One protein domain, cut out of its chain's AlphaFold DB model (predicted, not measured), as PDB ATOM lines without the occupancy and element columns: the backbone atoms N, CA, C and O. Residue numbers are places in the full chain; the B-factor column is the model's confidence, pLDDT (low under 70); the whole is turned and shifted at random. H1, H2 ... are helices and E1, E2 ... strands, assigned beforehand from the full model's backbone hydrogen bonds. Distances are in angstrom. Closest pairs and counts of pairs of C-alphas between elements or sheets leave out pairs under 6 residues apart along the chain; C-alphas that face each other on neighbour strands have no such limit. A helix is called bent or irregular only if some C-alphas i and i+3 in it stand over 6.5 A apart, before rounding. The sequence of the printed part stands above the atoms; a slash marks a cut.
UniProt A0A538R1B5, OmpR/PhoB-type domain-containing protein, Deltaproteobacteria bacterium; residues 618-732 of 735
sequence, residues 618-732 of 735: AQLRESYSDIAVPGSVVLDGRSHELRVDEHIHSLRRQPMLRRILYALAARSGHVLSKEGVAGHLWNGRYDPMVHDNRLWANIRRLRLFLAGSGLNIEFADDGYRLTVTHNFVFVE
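AT A GLANCE: This is residues 618 to 732 of the 735 residues of the protein "OmpR/PhoB-type domain-containing protein" of Deltaproteobacteria bacterium (UniProt A0A538R1B5). Helix H1 packs between two small sheets, near the middle of an elongated body: the four-stranded sheet E4 E3 E2 E8 stands at one end of the long axis, and the three-stranded sheet E5 E7 E6 covers another side of H1. The long helix H3 runs along the body toward the end where the four-stranded sheet stands and crosses H1 with its residues 698 to 702, while H2 packs on H1's far side from that sheet. The printed part has 115 residues, with three named helices and eight named strands in the order E1 E2 E3 E4 H1 E5 H2 H3 E6 E7 E8, class mixed. The first sheet is mixed, the second antiparallel; the whole is compact, radius of gyration of the C-alphas 14.1 A, and spans 45 by 27 by 24 A.

IN THESE COORDINATES: Begin in the largest sheet: E4 is residues 647 to 650, E3 641 to 644, E2 633 to 636 and E8 728 to 731. Find C-alpha 655 at (89.595, 194.550, 155.736); from there H1 runs to residue 665, 15.0 A. E5, residues 671 to 673, E7, 719 to 723, and E6, 712 to 716, make the other sheet. H2 is residues 674 to 682. H3, residues 688 to 705, runs 24.8 A to C-alpha 705 at (96.045, 205.017, 160.751) and is irregular: C-alphas 690 and 693 are 7.1 A apart. E1, residues 618 to 621, begins at (90.854, 208.864, 137.494).

HOW THE PARTS SIT: Look first at E2 E3 E4, a meander, each strand the antiparallel neighbour of the one before: N 643 and O 634 are 2.8 A apart, N 642 and O 649 2.8 A. E8 is parallel to E2, with N 635 and O 729 at 2.8 A. H1 is on this sheet at a height of 10.7 A. It is also on the sheet E5 E7 E6, over E7, at 10.6 A; there N 672 and O 720 are 2.8 A apart, N 714 and O 721 2.9 A. H1 touches H2, C-alphas of Arg 659 and Leu 681 closest at 6.4 A, at a steep tilt of 43 degrees. H3 touches H1 with residues 698 to 702 alone, about perpendicular at 82 degrees, Leu 657 and Leu 702 closest at 6.0 A between C-alphas. E5, H2 H3, E6 form a split strand-helix-strand unit, two strands running the same way with E7 between them, its crossover right-handed. Every O i to N i+4 pair is within hydrogen-bond range in H1 and H2; in H3, 12 of 14 are.

THE WHOLE: The farthest C-alphas, those of Asp 626 and Met 689, are 45.1 A apart. The link E1 to E2 is long; E1 pairs with no named strand and is near E8. The printed part has no cut, and no printed residue is under 70 in pLDDT.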
ATOM      1  N   ALA A 618      90.644 210.294 137.650       86.69
ATOM      2  CA  ALA A 618      90.854 208.864 137.494       86.69
ATOM      3  C   ALA A 618      91.252 208.553 136.047       86.69
ATOM      4  O   ALA A 618      90.619 209.030 135.112       86.69
ATOM      5  N   GLN A 619      92.303 207.760 135.873       89.62
ATOM      6  CA  GLN A 619      92.934 207.467 134.585       89.62
ATOM      7  C   GLN A 619      93.361 205.999 134.515       89.62
ATOM      8  O   GLN A 619      93.505 205.334 135.541       89.62
ATOM      9  N   LEU A 620      93.579 205.489 133.306       89.31
ATOM     10  CA  LEU A 620      94.129 204.156 133.065       89.31
ATOM     11  C   LEU A 620      95.601 204.242 132.669       89.31
ATOM     12  O   LEU A 620      95.989 205.099 131.871       89.31
ATOM     13  N   ARG A 621      96.428 203.350 133.215       87.25
ATOM     14  CA  ARG A 621      97.841 203.196 132.833       87.25
ATOM     15  C   ARG A 621      98.258 201.732 132.786       87.25
ATOM     16  O   ARG A 621      97.590 200.850 133.330       87.25
ATOM     17  N   GLU A 622      99.388 201.481 132.138       83.06
ATOM     18  CA  GLU A 622     100.085 200.194 132.215       83.06
ATOM     19  C   GLU A 622     100.796 200.034 133.565       83.06
ATOM     20  O   GLU A 622     100.755 198.958 134.162       83.06
ATOM     21  N   SER A 623     101.378 201.120 134.087       82.94
ATOM     22  CA  SER A 623     102.065 201.161 135.377       82.94
ATOM     23  C   SER A 623     101.777 202.458 136.137       82.94
ATOM     24  O   SER A 623     101.523 203.506 135.549       82.94
ATOM     25  N   TYR A 624     101.845 202.407 137.471       79.25
ATOM     26  CA  TYR A 624     101.769 203.611 138.308       79.25
ATOM     27  C   TYR A 624     103.109 204.354 138.412       79.25
ATOM     28  O   TYR A 624     103.128 205.506 138.842       79.25
ATOM     29  N   SER A 625     104.216 203.719 138.007       79.06
ATOM     30  CA  SER A 625     105.555 204.332 137.974       79.06
ATOM     31  C   SER A 625     105.629 205.552 137.063       79.06
ATOM     32  O   SER A 625     106.454 206.426 137.286       79.06
ATOM     33  N   ASP A 626     104.751 205.619 136.065       70.50
ATOM     34  CA  ASP A 626     104.731 206.698 135.076       70.50
ATOM     35  C   ASP A 626     104.140 207.995 135.652       70.50
ATOM     36  O   ASP A 626     104.256 209.059 135.052       70.50
ATOM     37  N   ILE A 627     103.478 207.898 136.809       77.25
ATOM     38  CA  ILE A 627     102.802 209.008 137.488       77.25
ATOM     39  C   ILE A 627     103.432 209.293 138.852       77.25
ATOM     40  O   ILE A 627     103.509 210.447 139.269       77.25
ATOM     41  N   ALA A 628     103.857 208.254 139.573       80.19
ATOM     42  CA  ALA A 628     104.463 208.413 140.885       80.19
ATOM     43  C   ALA A 628     105.845 209.074 140.762       80.19
ATOM     44  O   ALA A 628     106.767 208.517 140.171       80.19
ATOM     45  N   VAL A 629     105.990 210.251 141.369       82.56
ATOM     46  CA  VAL A 629     107.263 210.977 141.478       82.56
ATOM     47  C   VAL A 629     107.888 210.732 142.857       82.56
ATOM     48  O   VAL A 629     107.185 210.307 143.780       82.56
ATOM     49  N   PRO A 630     109.195 210.986 143.055       79.88
ATOM     50  CA  PRO A 630     109.793 210.928 144.387       79.88
ATOM     51  C   PRO A 630     108.996 211.768 145.402       79.88
ATOM     52  O   PRO A 630     108.696 212.934 145.148       79.88
ATOM     53  N   GLY A 631     108.625 211.156 146.531       79.56
ATOM     54  CA  GLY A 631     107.777 211.763 147.567       79.56
ATOM     55  C   GLY A 631     106.264 211.555 147.392       79.56
ATOM     56  O   GLY A 631     105.500 211.998 148.246       79.56
ATOM     57  N   SER A 632     105.800 210.897 146.322       87.75
ATOM     58  CA  SER A 632     104.381 210.549 146.147       87.75
ATOM     59  C   SER A 632     103.845 209.672 147.282       87.75
ATOM     60  O   SER A 632     104.459 208.675 147.659       87.75
ATOM     61  N   VAL A 633     102.637 209.990 147.758       90.81
ATOM     62  CA  VAL A 633     101.880 209.126 148.675       90.81
ATOM     63  C   VAL A 633     101.116 208.101 147.844       90.81
ATOM     64  O   VAL A 633     100.151 208.455 147.167       90.81
ATOM     65  N   VAL A 634     101.541 206.836 147.872       92.00
ATOM     66  CA  VAL A 634     100.982 205.780 147.009       92.00
ATOM     67  C   VAL A 634     100.155 204.791 147.819       92.00
ATOM     68  O   VAL A 634     100.691 204.034 148.624       92.00
ATOM     69  N   LEU A 635      98.851 204.742 147.572       92.56
ATOM     70  CA  LEU A 635      97.968 203.689 148.065       92.56
ATOM     71  C   LEU A 635      97.830 202.608 146.984       92.56
ATOM     72  O   LEU A 635      97.075 202.781 146.032       92.56
ATOM     73  N   ASP A 636      98.545 201.488 147.112       91.19
ATOM     74  CA  ASP A 636      98.420 200.356 146.186       91.19
ATOM     75  C   ASP A 636      97.356 199.374 146.686       91.19
ATOM     76  O   ASP A 636      97.530 198.623 147.656       91.19
ATOM     77  N   GLY A 637      96.216 199.391 146.004       87.88
ATOM     78  CA  GLY A 637      95.075 198.535 146.264       87.88
ATOM     79  C   GLY A 637      95.337 197.050 146.038       87.88
ATOM     80  O   GLY A 637      94.675 196.226 146.667       87.88
ATOM     81  N   ARG A 638      96.319 196.701 145.198       89.19
ATOM     82  CA  ARG A 638      96.651 195.318 144.819       89.19
ATOM     83  C   ARG A 638      97.523 194.643 145.872       89.19
ATOM     84  O   ARG A 638      97.294 193.486 146.210       89.19
ATOM     85  N   SER A 639      98.506 195.363 146.418       89.81
ATOM     86  CA  SER A 639      99.355 194.863 147.515       89.81
ATOM     87  C   SER A 639      98.782 195.152 148.909       89.81
ATOM     88  O   SER A 639      99.246 194.586 149.909       89.81
ATOM     89  N   HIS A 640      97.738 195.987 148.971       92.31
ATOM     90  CA  HIS A 640      97.137 196.532 150.187       92.31
ATOM     91  C   HIS A 640      98.146 197.302 151.047       92.31
ATOM     92  O   HIS A 640      98.238 197.085 152.259       92.31
ATOM     93  N   GLU A 641      98.911 198.187 150.417       92.88
ATOM     94  CA  GLU A 641      99.977 198.970 151.045       92.88
ATOM     95  C   GLU A 641      99.754 200.465 150.815       92.88
ATOM     96  O   GLU A 641      99.407 200.886 149.717       92.88
ATOM     97  N   LEU A 642      99.972 201.266 151.855       92.00
ATOM     98  CA  LEU A 642     100.111 202.716 151.766       92.00
ATOM     99  C   LEU A 642     101.596 203.052 151.924       92.00
ATOM    100  O   LEU A 642     102.198 202.704 152.938       92.00
ATOM    101  N   ARG A 643     102.184 203.707 150.929       91.38
ATOM    102  CA  ARG A 643     103.593 204.108 150.899       91.38
ATOM    103  C   ARG A 643     103.690 205.619 151.063       91.38
ATOM    104  O   ARG A 643     103.034 206.351 150.323       91.38
ATOM    105  N   VAL A 644     104.477 206.056 152.038       89.00
ATOM    106  CA  VAL A 644     104.726 207.464 152.372       89.00
ATOM    107  C   VAL A 644     106.223 207.599 152.621       89.00
ATOM    108  O   VAL A 644     106.741 206.977 153.548       89.00
ATOM    109  N   ASP A 645     106.921 208.373 151.792       82.94
ATOM    110  CA  ASP A 645     108.387 208.463 151.804       82.94
ATOM    111  C   ASP A 645     109.047 207.063 151.771       82.94
ATOM    112  O   ASP A 645     108.761 206.267 150.876       82.94
ATOM    113  N   GLU A 646     109.900 206.731 152.746       79.56
ATOM    114  CA  GLU A 646     110.527 205.404 152.879       79.56
ATOM    115  C   GLU A 646     109.671 204.383 153.661       79.56
ATOM    116  O   GLU A 646     110.066 203.227 153.828       79.56
ATOM    117  N   HIS A 647     108.487 204.772 154.145       86.25
ATOM    118  CA  HIS A 647     107.656 203.941 155.018       86.25
ATOM    119  C   HIS A 647     106.538 203.224 154.251       86.25
ATOM    120  O   HIS A 647     105.801 203.816 153.460       86.25
ATOM    121  N   ILE A 648     106.365 201.928 154.536       90.62
ATOM    122  CA  ILE A 648     105.295 201.088 153.979       90.62
ATOM    123  C   ILE A 648     104.348 200.658 155.103       90.62
ATOM    124  O   ILE A 648     104.707 199.876 155.983       90.62
ATOM    125  N   HIS A 649     103.102 201.118 155.040       90.50
ATOM    126  CA  HIS A 649     102.035 200.761 155.970       90.50
ATOM    127  C   HIS A 649     101.119 199.698 155.348       90.50
ATOM    128  O   HIS A 649     100.494 199.923 154.313       90.50
ATOM    129  N   SER A 650     101.001 198.526 155.979       90.38
ATOM    130  CA  SER A 650     100.174 197.429 155.452       90.38
ATOM    131  C   SER A 650      98.725 197.479 155.947       90.38
ATOM    132  O   SER A 650      98.464 197.506 157.151       90.38
ATOM    133  N   LEU A 651      97.774 197.377 155.016       89.62
ATOM    134  CA  LEU A 651      96.330 197.262 155.261       89.62
ATOM    135  C   LEU A 651      95.817 195.811 155.177       89.62
ATOM    136  O   LEU A 651      94.628 195.565 155.390       89.62
ATOM    137  N   ARG A 652      96.687 194.824 154.895       87.75
ATOM    138  CA  ARG A 652      96.293 193.420 154.625       87.75
ATOM    139  C   ARG A 652      95.426 192.796 155.724       87.75
ATOM    140  O   ARG A 652      94.500 192.052 155.423       87.75
ATOM    141  N   ARG A 653      95.706 193.110 156.993       89.44
ATOM    142  CA  ARG A 653      94.985 192.571 158.166       89.44
ATOM    143  C   ARG A 653      93.784 193.424 158.605       89.44
ATOM    144  O   ARG A 653      93.198 193.151 159.647       89.44
ATOM    145  N   GLN A 654      93.419 194.460 157.846       89.12
ATOM    146  CA  GLN A 654      92.411 195.455 158.236       89.12
ATOM    147  C   GLN A 654      91.313 195.621 157.160       89.12
ATOM    148  O   GLN A 654      91.177 196.689 156.562       89.12
ATOM    149  N   PRO A 655      90.487 194.589 156.900       87.44
ATOM    150  CA  PRO A 655      89.595 194.550 155.736       87.44
ATOM    151  C   PRO A 655      88.523 195.650 155.722       87.44
ATOM    152  O   PRO A 655      88.193 196.160 154.655       87.44
ATOM    153  N   MET A 656      87.991 196.043 156.885       87.00
ATOM    154  CA  MET A 656      86.989 197.116 156.984       87.00
ATOM    155  C   MET A 656      87.595 198.500 156.732       87.00
ATOM    156  O   MET A 656      87.029 199.288 155.983       87.00
ATOM    157  N   LEU A 657      88.770 198.773 157.307       89.81
ATOM    158  CA  LEU A 657      89.490 200.037 157.114       89.81
ATOM    159  C   LEU A 657      89.927 200.199 155.660       89.81
ATOM    160  O   LEU A 657      89.718 201.255 155.072       89.81
ATOM    161  N   ARG A 658      90.432 199.115 155.064       90.62
ATOM    162  CA  ARG A 658      90.764 199.031 153.643       90.62
ATOM    163  C   ARG A 658      89.579 199.391 152.746       90.62
ATOM    164  O   ARG A 658      89.726 200.247 151.886       90.62
ATOM    165  N   ARG A 659      88.415 198.757 152.943       89.69
ATOM    166  CA  ARG A 659      87.218 198.999 152.112       89.69
ATOM    167  C   ARG A 659      86.761 200.457 152.176       89.69
ATOM    168  O   ARG A 659      86.453 201.030 151.141       89.69
ATOM    169  N   ILE A 660      86.766 201.060 153.368       90.38
ATOM    170  CA  ILE A 660      86.423 202.481 153.540       90.38
ATOM    171  C   ILE A 660      87.452 203.368 152.843       90.38
ATOM    172  O   ILE A 660      87.075 204.268 152.101       90.38
ATOM    173  N   LEU A 661      88.745 203.110 153.061       91.75
ATOM    174  CA  LEU A 661      89.806 203.914 152.468       91.75
ATOM    175  C   LEU A 661      89.780 203.848 150.940       91.75
ATOM    176  O   LEU A 661      89.917 204.884 150.309       91.75
ATOM    177  N   TYR A 662      89.557 202.670 150.350       91.69
ATOM    178  CA  TYR A 662      89.438 202.515 148.896       91.69
ATOM    179  C   TYR A 662      88.206 203.231 148.352       91.69
ATOM    180  O   TYR A 662      88.330 203.966 147.381       91.69
ATOM    181  N   ALA A 663      87.046 203.103 149.007       89.06
ATOM    182  CA  ALA A 663      85.828 203.794 148.584       89.06
ATOM    183  C   ALA A 663      85.989 205.325 148.593       89.06
ATOM    184  O   ALA A 663      85.495 206.008 147.697       89.06
ATOM    185  N   LEU A 664      86.709 205.866 149.583       90.50
ATOM    186  CA  LEU A 664      87.007 207.297 149.651       90.50
ATOM    187  C   LEU A 664      88.129 207.713 148.683       90.50
ATOM    188  O   LEU A 664      88.039 208.775 148.078       90.50
ATOM    189  N   ALA A 665      89.166 206.889 148.509       90.44
ATOM    190  CA  ALA A 665      90.281 207.157 147.597       90.44
ATOM    191  C   ALA A 665      89.873 207.071 146.120       90.44
ATOM    192  O   ALA A 665      90.389 207.822 145.302       90.44
ATOM    193  N   ALA A 666      88.900 206.221 145.777       87.94
ATOM    194  CA  ALA A 666      88.337 206.118 144.433       87.94
ATOM    195  C   ALA A 666      87.627 207.405 143.968       87.94
ATOM    196  O   ALA A 666      87.386 207.564 142.768       87.94
ATOM    197  N   ARG A 667      87.274 208.287 144.916       84.88
ATOM    198  CA  ARG A 667      86.578 209.569 144.725       84.88
ATOM    199  C   ARG A 667      87.207 210.655 145.609       84.88
ATOM    200  O   ARG A 667      86.491 211.407 146.274       84.88
ATOM    201  N   SER A 668      88.538 210.701 145.670       86.75
ATOM    202  CA  SER A 668      89.263 211.671 146.497       86.75
ATOM    203  C   SER A 668      88.813 213.105 146.210       86.75
ATOM    204  O   SER A 668      88.497 213.461 145.080       86.75
ATOM    205  N   GLY A 669      88.710 213.922 147.259       85.25
ATOM    206  CA  GLY A 669      88.169 215.281 147.171       85.25
ATOM    207  C   GLY A 669      86.636 215.384 147.115       85.25
ATOM    208  O   GLY A 669      86.110 216.470 147.351       85.25
ATOM    209  N   HIS A 670      85.896 214.289 146.908       87.69
ATOM    210  CA  HIS A 670      84.427 214.290 146.901       87.69
ATOM    211  C   HIS A 670      83.824 213.705 148.184       87.69
ATOM    212  O   HIS A 670      84.424 212.870 148.863       87.69
ATOM    213  N   VAL A 671      82.610 214.150 148.518       90.62
ATOM    214  CA  VAL A 671      81.833 213.612 149.642       90.62
ATOM    215  C   VAL A 671      81.155 212.308 149.218       90.62
ATOM    216  O   VAL A 671      80.418 212.267 148.234       90.62
ATOM    217  N   LEU A 672      81.377 211.244 149.987       90.25
ATOM    218  CA  LEU A 672      80.637 209.989 149.909       90.25
ATOM    219  C   LEU A 672      79.638 209.936 151.071       90.25
ATOM    220  O   LEU A 672      80.049 209.969 152.232       90.25
ATOM    221  N   SER A 673      78.336 209.856 150.772       91.50
ATOM    222  CA  SER A 673      77.294 209.814 151.811       91.50
ATOM    223  C   SER A 673      77.452 208.594 152.723       91.50
ATOM    224  O   SER A 673      78.079 207.594 152.346       91.50
ATOM    225  N   LYS A 674      76.862 208.637 153.921       88.19
ATOM    226  CA  LYS A 674      76.847 207.478 154.829       88.19
ATOM    227  C   LYS A 674      76.229 206.243 154.176       88.19
ATOM    228  O   LYS A 674      76.778 205.154 154.340       88.19
ATOM    229  N   GLU A 675      75.173 206.404 153.374       86.75
ATOM    230  CA  GLU A 675      74.601 205.328 152.557       86.75
ATOM    231  C   GLU A 675      75.625 204.777 151.565       86.75
ATOM    232  O   GLU A 675      75.754 203.563 151.421       86.75
ATOM    233  N   GLY A 676      76.382 205.656 150.904       84.75
ATOM    234  CA  GLY A 676      77.430 205.279 149.959       84.75
ATOM    235  C   GLY A 676      78.556 204.476 150.614       84.75
ATOM    236  O   GLY A 676      78.958 203.436 150.086       84.75
ATOM    237  N   VAL A 677      79.034 204.904 151.787       85.50
ATOM    238  CA  VAL A 677      80.055 204.173 152.562       85.50
ATOM    239  C   VAL A 677      79.503 202.835 153.063       85.50
ATOM    240  O   VAL A 677      80.175 201.807 152.962       85.50
ATOM    241  N   ALA A 678      78.267 202.822 153.569       84.75
ATOM    242  CA  ALA A 678      77.596 201.614 154.038       84.75
ATOM    243  C   ALA A 678      77.386 200.590 152.912       84.75
ATOM    244  O   ALA A 678      77.636 199.398 153.108       84.75
ATOM    245  N   GLY A 679      77.012 201.057 151.718       83.06
ATOM    246  CA  GLY A 679      76.892 200.238 150.516       83.06
ATOM    247  C   GLY A 679      78.199 199.519 150.176       83.06
ATOM    248  O   GLY A 679      78.189 198.305 149.994       83.06
ATOM    249  N   HIS A 680      79.335 200.226 150.211       81.62
ATOM    250  CA  HIS A 680      80.663 199.646 149.951       81.62
ATOM    251  C   HIS A 680      81.152 198.689 151.044       81.62
ATOM    252  O   HIS A 680      82.014 197.846 150.785       81.62
ATOM    253  N   LEU A 681      80.652 198.811 152.276       82.19
ATOM    254  CA  LEU A 681      81.056 197.989 153.420       82.19
ATOM    255  C   LEU A 681      80.236 196.707 153.571       82.19
ATOM    256  O   LEU A 681      80.792 195.666 153.932       82.19
ATOM    257  N   TRP A 682      78.929 196.782 153.329       82.56
ATOM    258  CA  TRP A 682      77.984 195.735 153.724       82.56
ATOM    259  C   TRP A 682      77.104 195.213 152.585       82.56
ATOM    260  O   TRP A 682      76.363 194.264 152.822       82.56
ATOM    261  N   ASN A 683      77.200 195.766 151.366       70.44
ATOM    262  CA  ASN A 683      76.378 195.375 150.209       70.44
ATOM    263  C   ASN A 683      74.867 195.311 150.542       70.44
ATOM    264  O   ASN A 683      74.164 194.399 150.110       70.44
ATOM    265  N   GLY A 684      74.364 196.258 151.344       72.56
ATOM    266  CA  GLY A 684      72.983 196.281 151.838       72.56
ATOM    267  C   GLY A 684      72.450 197.699 152.055       72.56
ATOM    268  O   GLY A 684      73.201 198.672 151.968       72.56
ATOM    269  N   ARG A 685      71.142 197.829 152.327       77.94
ATOM    270  CA  ARG A 685      70.519 199.130 152.631       77.94
ATOM    271  C   ARG A 685      71.056 199.685 153.947       77.94
ATOM    272  O   ARG A 685      71.182 198.968 154.936       77.94
ATOM    273  N   TYR A 686      71.352 200.976 153.944       84.31
ATOM    274  CA  TYR A 686      71.802 201.691 155.125       84.31
ATOM    275  C   TYR A 686      70.670 201.841 156.154       84.31
ATOM    276  O   TYR A 686      69.612 202.373 155.834       84.31
ATOM    277  N   ASP A 687      70.913 201.376 157.380       85.19
ATOM    278  CA  ASP A 687      70.109 201.647 158.569       85.19
ATOM    279  C   ASP A 687      70.937 202.475 159.580       85.19
ATOM    280  O   ASP A 687      71.928 201.954 160.115       85.19
ATOM    281  N   PRO A 688      70.557 203.736 159.861       83.94
ATOM    282  CA  PRO A 688      71.238 204.586 160.837       83.94
ATOM    283  C   PRO A 688      71.386 203.945 162.224       83.94
ATOM    284  O   PRO A 688      72.438 204.079 162.850       83.94
ATOM    285  N   MET A 689      70.389 203.181 162.695       86.06
ATOM    286  CA  MET A 689      70.418 202.562 164.030       86.06
ATOM    287  C   MET A 689      71.482 201.465 164.154       86.06
ATOM    288  O   MET A 689      71.980 201.198 165.250       86.06
ATOM    289  N   VAL A 690      71.853 200.837 163.037       82.25
ATOM    290  CA  VAL A 690      72.826 199.736 162.989       82.25
ATOM    291  C   VAL A 690      74.213 200.225 162.563       82.25
ATOM    292  O   VAL A 690      75.237 199.729 163.049       82.25
ATOM    293  N   HIS A 691      74.269 201.177 161.634       88.69
ATOM    294  CA  HIS A 691      75.494 201.495 160.909       88.69
ATOM    295  C   HIS A 691      76.256 202.708 161.443       88.69
ATOM    296  O   HIS A 691      77.486 202.680 161.369       88.69
ATOM    297  N   ASP A 692      75.608 203.720 162.032       86.31
ATOM    298  CA  ASP A 692      76.288 204.974 162.412       86.31
ATOM    299  C   ASP A 692      77.434 204.753 163.409       86.31
ATOM    300  O   ASP A 692      78.570 205.173 163.174       86.31
ATOM    301  N   ASN A 693      77.186 203.997 164.485       86.88
ATOM    302  CA  ASN A 693      78.215 203.684 165.484       86.88
ATOM    303  C   ASN A 693      79.390 202.890 164.887       86.88
ATOM    304  O   ASN A 693      80.553 203.103 165.248       86.88
ATOM    305  N   ARG A 694      79.108 201.973 163.951       87.25
ATOM    306  CA  ARG A 694      80.131 201.150 163.284       87.25
ATOM    307  C   ARG A 694      80.943 201.971 162.284       87.25
ATOM    308  O   ARG A 694      82.160 201.792 162.217       87.25
ATOM    309  N   LEU A 695      80.299 202.868 161.534       88.25
ATOM    310  CA  LEU A 695      80.964 203.819 160.643       88.25
ATOM    311  C   LEU A 695      81.880 204.737 161.449       88.25
ATOM    312  O   LEU A 695      83.073 204.799 161.163       88.25
ATOM    313  N   TRP A 696      81.367 205.358 162.514       89.25
ATOM    314  CA  TRP A 696      82.139 206.263 163.365       89.25
ATOM    315  C   TRP A 696      83.394 205.594 163.945       89.25
ATOM    316  O   TRP A 696      84.496 206.141 163.847       89.25
ATOM    317  N   ALA A 697      83.260 204.380 164.492       89.56
ATOM    318  CA  ALA A 697      84.384 203.648 165.074       89.56
ATOM    319  C   ALA A 697      85.470 203.306 164.037       89.56
ATOM    320  O   ALA A 697      86.664 203.431 164.327       89.56
ATOM    321  N   ASN A 698      85.077 202.898 162.826       90.75
ATOM    322  CA  ASN A 698      86.028 202.593 161.758       90.75
ATOM    323  C   ASN A 698      86.667 203.859 161.172       90.75
ATOM    324  O   ASN A 698      87.878 203.872 160.974       90.75
ATOM    325  N   ILE A 699      85.913 204.945 160.977       92.00
ATOM    326  CA  ILE A 699      86.459 206.230 160.515       92.00
ATOM    327  C   ILE A 699      87.462 206.792 161.527       92.00
ATOM    328  O   ILE A 699      88.537 207.245 161.139       92.00
ATOM    329  N   ARG A 700      87.176 206.704 162.834       92.56
ATOM    330  CA  ARG A 700      88.122 207.119 163.882       92.56
ATOM    331  C   ARG A 700      89.427 206.321 163.827       92.56
ATOM    332  O   ARG A 700      90.502 206.908 163.916       92.56
ATOM    333  N   ARG A 701      89.347 204.997 163.663       92.06
ATOM    334  CA  ARG A 701      90.530 204.133 163.499       92.06
ATOM    335  C   ARG A 701      91.297 204.457 162.218       92.06
ATOM    336  O   ARG A 701      92.522 204.470 162.247       92.06
ATOM    337  N   LEU A 702      90.593 204.759 161.129       92.06
ATOM    338  CA  LEU A 702      91.213 205.114 159.857       92.06
ATOM    339  C   LEU A 702      91.948 206.458 159.943       92.06
ATOM    340  O   LEU A 702      93.078 206.551 159.489       92.06
ATOM    341  N   ARG A 703      91.374 207.464 160.615       93.94
ATOM    342  CA  ARG A 703      92.057 208.742 160.895       93.94
ATOM    343  C   ARG A 703      93.355 208.554 161.681       93.94
ATOM    344  O   ARG A 703      94.352 209.184 161.357       93.94
ATOM    345  N   LEU A 704      93.354 207.673 162.686       91.81
ATOM    346  CA  LEU A 704      94.568 207.338 163.441       91.81
ATOM    347  C   LEU A 704      95.605 206.620 162.568       91.81
ATOM    348  O   LEU A 704      96.789 206.902 162.687       91.81
ATOM    349  N   PHE A 705      95.164 205.718 161.688       90.31
ATOM    350  CA  PHE A 705      96.045 205.017 160.751       90.31
ATOM    351  C   PHE A 705      96.694 205.964 159.732       90.31
ATOM    352  O   PHE A 705      97.858 205.788 159.396       90.31
ATOM    353  N   LEU A 706      95.952 206.967 159.254       90.81
ATOM    354  CA  LEU A 706      96.427 207.947 158.273       90.81
ATOM    355  C   LEU A 706      97.248 209.091 158.893       90.81
ATOM    356  O   LEU A 706      97.776 209.927 158.157       90.81
ATOM    357  N   ALA A 707      97.369 209.165 160.219       88.81
ATOM    358  CA  ALA A 707      98.114 210.229 160.879       88.81
ATOM    359  C   ALA A 707      99.577 210.262 160.389       88.81
ATOM    360  O   ALA A 707     100.267 209.248 160.403       88.81
ATOM    361  N   GLY A 708     100.041 211.431 159.937       83.31
ATOM    362  CA  GLY A 708     101.395 211.606 159.391       83.31
ATOM    363  C   GLY A 708     101.567 211.217 157.918       83.31
ATOM    364  O   GLY A 708     102.632 211.459 157.370       83.31
ATOM    365  N   SER A 709     100.533 210.688 157.251       84.88
ATOM    366  CA  SER A 709     100.598 210.303 155.825       84.88
ATOM    367  C   SER A 709     100.300 211.433 154.828       84.88
ATOM    368  O   SER A 709     100.358 211.217 153.623       84.88
ATOM    369  N   GLY A 710      99.895 212.614 155.308       85.12
ATOM    370  CA  GLY A 710      99.381 213.701 154.463       85.12
ATOM    371  C   GLY A 710      97.921 213.536 154.008       85.12
ATOM    372  O   GLY A 710      97.371 214.454 153.407       85.12
ATOM    373  N   LEU A 711      97.267 212.412 154.325       91.12
ATOM    374  CA  LEU A 711      95.855 212.153 154.017       91.12
ATOM    375  C   LEU A 711      94.959 212.446 155.228       91.12
ATOM    376  O   LEU A 711      95.303 212.101 156.359       91.12
ATOM    377  N   ASN A 712      93.776 213.026 155.000       92.56
ATOM    378  CA  ASN A 712      92.806 213.310 156.063       92.56
ATOM    379  C   ASN A 712      91.374 212.949 155.649       92.56
ATOM    380  O   ASN A 712      91.006 213.094 154.490       92.56
ATOM    381  N   ILE A 713      90.549 212.507 156.602       93.38
ATOM    382  CA  ILE A 713      89.129 212.208 156.363       93.38
ATOM    383  C   ILE A 713      88.263 213.224 157.096       93.38
ATOM    384  O   ILE A 713      88.182 213.218 158.328       93.38
ATOM    385  N   GLU A 714      87.551 214.042 156.339       92.88
ATOM    386  CA  GLU A 714      86.626 215.060 156.827       92.88
ATOM    387  C   GLU A 714      85.185 214.549 156.800       92.88
ATOM    388  O   GLU A 714      84.838 213.677 156.006       92.88
ATOM    389  N   PHE A 715      84.351 215.081 157.692       91.00
ATOM    390  CA  PHE A 715      82.903 214.899 157.628       91.00
ATOM    391  C   PHE A 715      82.300 216.161 157.009       91.00
ATOM    392  O   PHE A 715      82.548 217.254 157.517       91.00
ATOM    393  N   ALA A 716      81.563 216.018 155.913       87.25
ATOM    394  CA  ALA A 716      80.955 217.120 155.168       87.25
ATOM    395  C   ALA A 716      79.663 216.627 154.507       87.25
ATOM    396  O   ALA A 716      79.617 215.475 154.086       87.25
ATOM    397  N   ASP A 717      78.629 217.473 154.447       82.69
ATOM    398  CA  ASP A 717      77.349 217.212 153.762       82.69
ATOM    399  C   ASP A 717      76.726 215.831 154.066       82.69
ATOM    400  O   ASP A 717      76.356 215.081 153.168       82.69
ATOM    401  N   ASP A 718      76.658 215.474 155.355       84.94
ATOM    402  CA  ASP A 718      76.174 214.173 155.864       84.94
ATOM    403  C   ASP A 718      76.912 212.934 155.300       84.94
ATOM    404  O   ASP A 718      76.394 211.817 155.221       84.94
ATOM    405  N   GLY A 719      78.182 213.118 154.941       90.50
ATOM    406  CA  GLY A 719      79.066 212.082 154.424       90.50
ATOM    407  C   GLY A 719      80.525 212.286 154.821       90.50
ATOM    408  O   GLY A 719      80.868 213.100 155.680       90.50
ATOM    409  N   TYR A 720      81.408 211.514 154.193       93.12
ATOM    410  CA  TYR A 720      82.849 211.550 154.434       93.12
ATOM    411  C   TYR A 720      83.606 211.888 153.152       93.12
ATOM    412  O   TYR A 720      83.278 211.380 152.084       93.12
ATOM    413  N   ARG A 721      84.652 212.708 153.266       92.62
ATOM    414  CA  ARG A 721      85.543 213.094 152.164       92.62
ATOM    415  C   ARG A 721      86.987 212.794 152.538       92.62
ATOM    416  O   ARG A 721      87.410 213.131 153.642       92.62
ATOM    417  N   LEU A 722      87.745 212.190 151.623       93.06
ATOM    418  CA  LEU A 722      89.198 212.061 151.756       93.06
ATOM    419  C   LEU A 722      89.874 213.273 151.113       93.06
ATOM    420  O   LEU A 722      89.808 213.451 149.896       93.06
ATOM    421  N   THR A 723      90.528 214.084 151.933       90.31
ATOM    422  CA  THR A 723      91.409 215.171 151.508       90.31
ATOM    423  C   THR A 723      92.803 214.590 151.285       90.31
ATOM    424  O   THR A 723      93.350 213.917 152.164       90.31
ATOM    425  N   VAL A 724      93.356 214.813 150.093       89.44
ATOM    426  CA  VAL A 724      94.609 214.204 149.625       89.44
ATOM    427  C   VAL A 724      95.640 215.274 149.268       89.44
ATOM    428  O   VAL A 724      95.282 216.412 148.967       89.44
ATOM    429  N   THR A 725      96.922 214.914 149.281       85.69
ATOM    430  CA  THR A 725      97.998 215.778 148.781       85.69
ATOM    431  C   THR A 725      98.019 215.813 147.250       85.69
ATOM    432  O   THR A 725      97.518 214.913 146.578       85.69
ATOM    433  N   HIS A 726      98.652 216.841 146.678       81.50
ATOM    434  CA  HIS A 726      98.783 217.008 145.222       81.50
ATOM    435  C   HIS A 726      99.552 215.865 144.529       81.50
ATOM    436  O   HIS A 726      99.401 215.664 143.330       81.50
ATOM    437  N   ASN A 727     100.364 215.112 145.274       86.31
ATOM    438  CA  ASN A 727     101.170 213.989 144.797       86.31
ATOM    439  C   ASN A 727     100.612 212.613 145.217       86.31
ATOM    440  O   ASN A 727     101.337 211.616 145.167       86.31
ATOM    441  N   PHE A 728      99.352 212.560 145.663       90.50
ATOM    442  CA  PHE A 728      98.668 211.320 146.022       90.50
ATOM    443  C   PHE A 728      98.342 210.472 144.789       90.50
ATOM    444  O   PHE A 728      97.821 210.979 143.794       90.50
ATOM    445  N   VAL A 729      98.595 209.166 144.888       91.31
ATOM    446  CA  VAL A 729      98.324 208.169 143.850       91.31
ATOM    447  C   VAL A 729      97.620 206.970 144.478       91.31
ATOM    448  O   VAL A 729      98.197 206.262 145.299       91.31
ATOM    449  N   PHE A 730      96.388 206.694 144.069       92.31
ATOM    450  CA  PHE A 730      95.678 205.470 144.427       92.31
ATOM    451  C   PHE A 730      95.635 204.522 143.233       92.31
ATOM    452  O   PHE A 730      95.085 204.866 142.194       92.31
ATOM    453  N   VAL A 731      96.197 203.323 143.382       90.94
ATOM    454  CA  VAL A 731      96.059 202.235 142.407       90.94
ATOM    455  C   VAL A 731      94.891 201.374 142.852       90.94
ATOM    456  O   VAL A 731      94.996 200.646 143.840       90.94
ATOM    457  N   GLU A 732      93.766 201.466 142.155       85.62
ATOM    458  CA  GLU A 732      92.587 200.692 142.520       85.62
ATOM    459  C   GLU A 732      92.786 199.213 142.145       85.62
ATOM    460  O   GLU A 732      93.291 198.913 141.056       85.62
TER     461      GLU A 732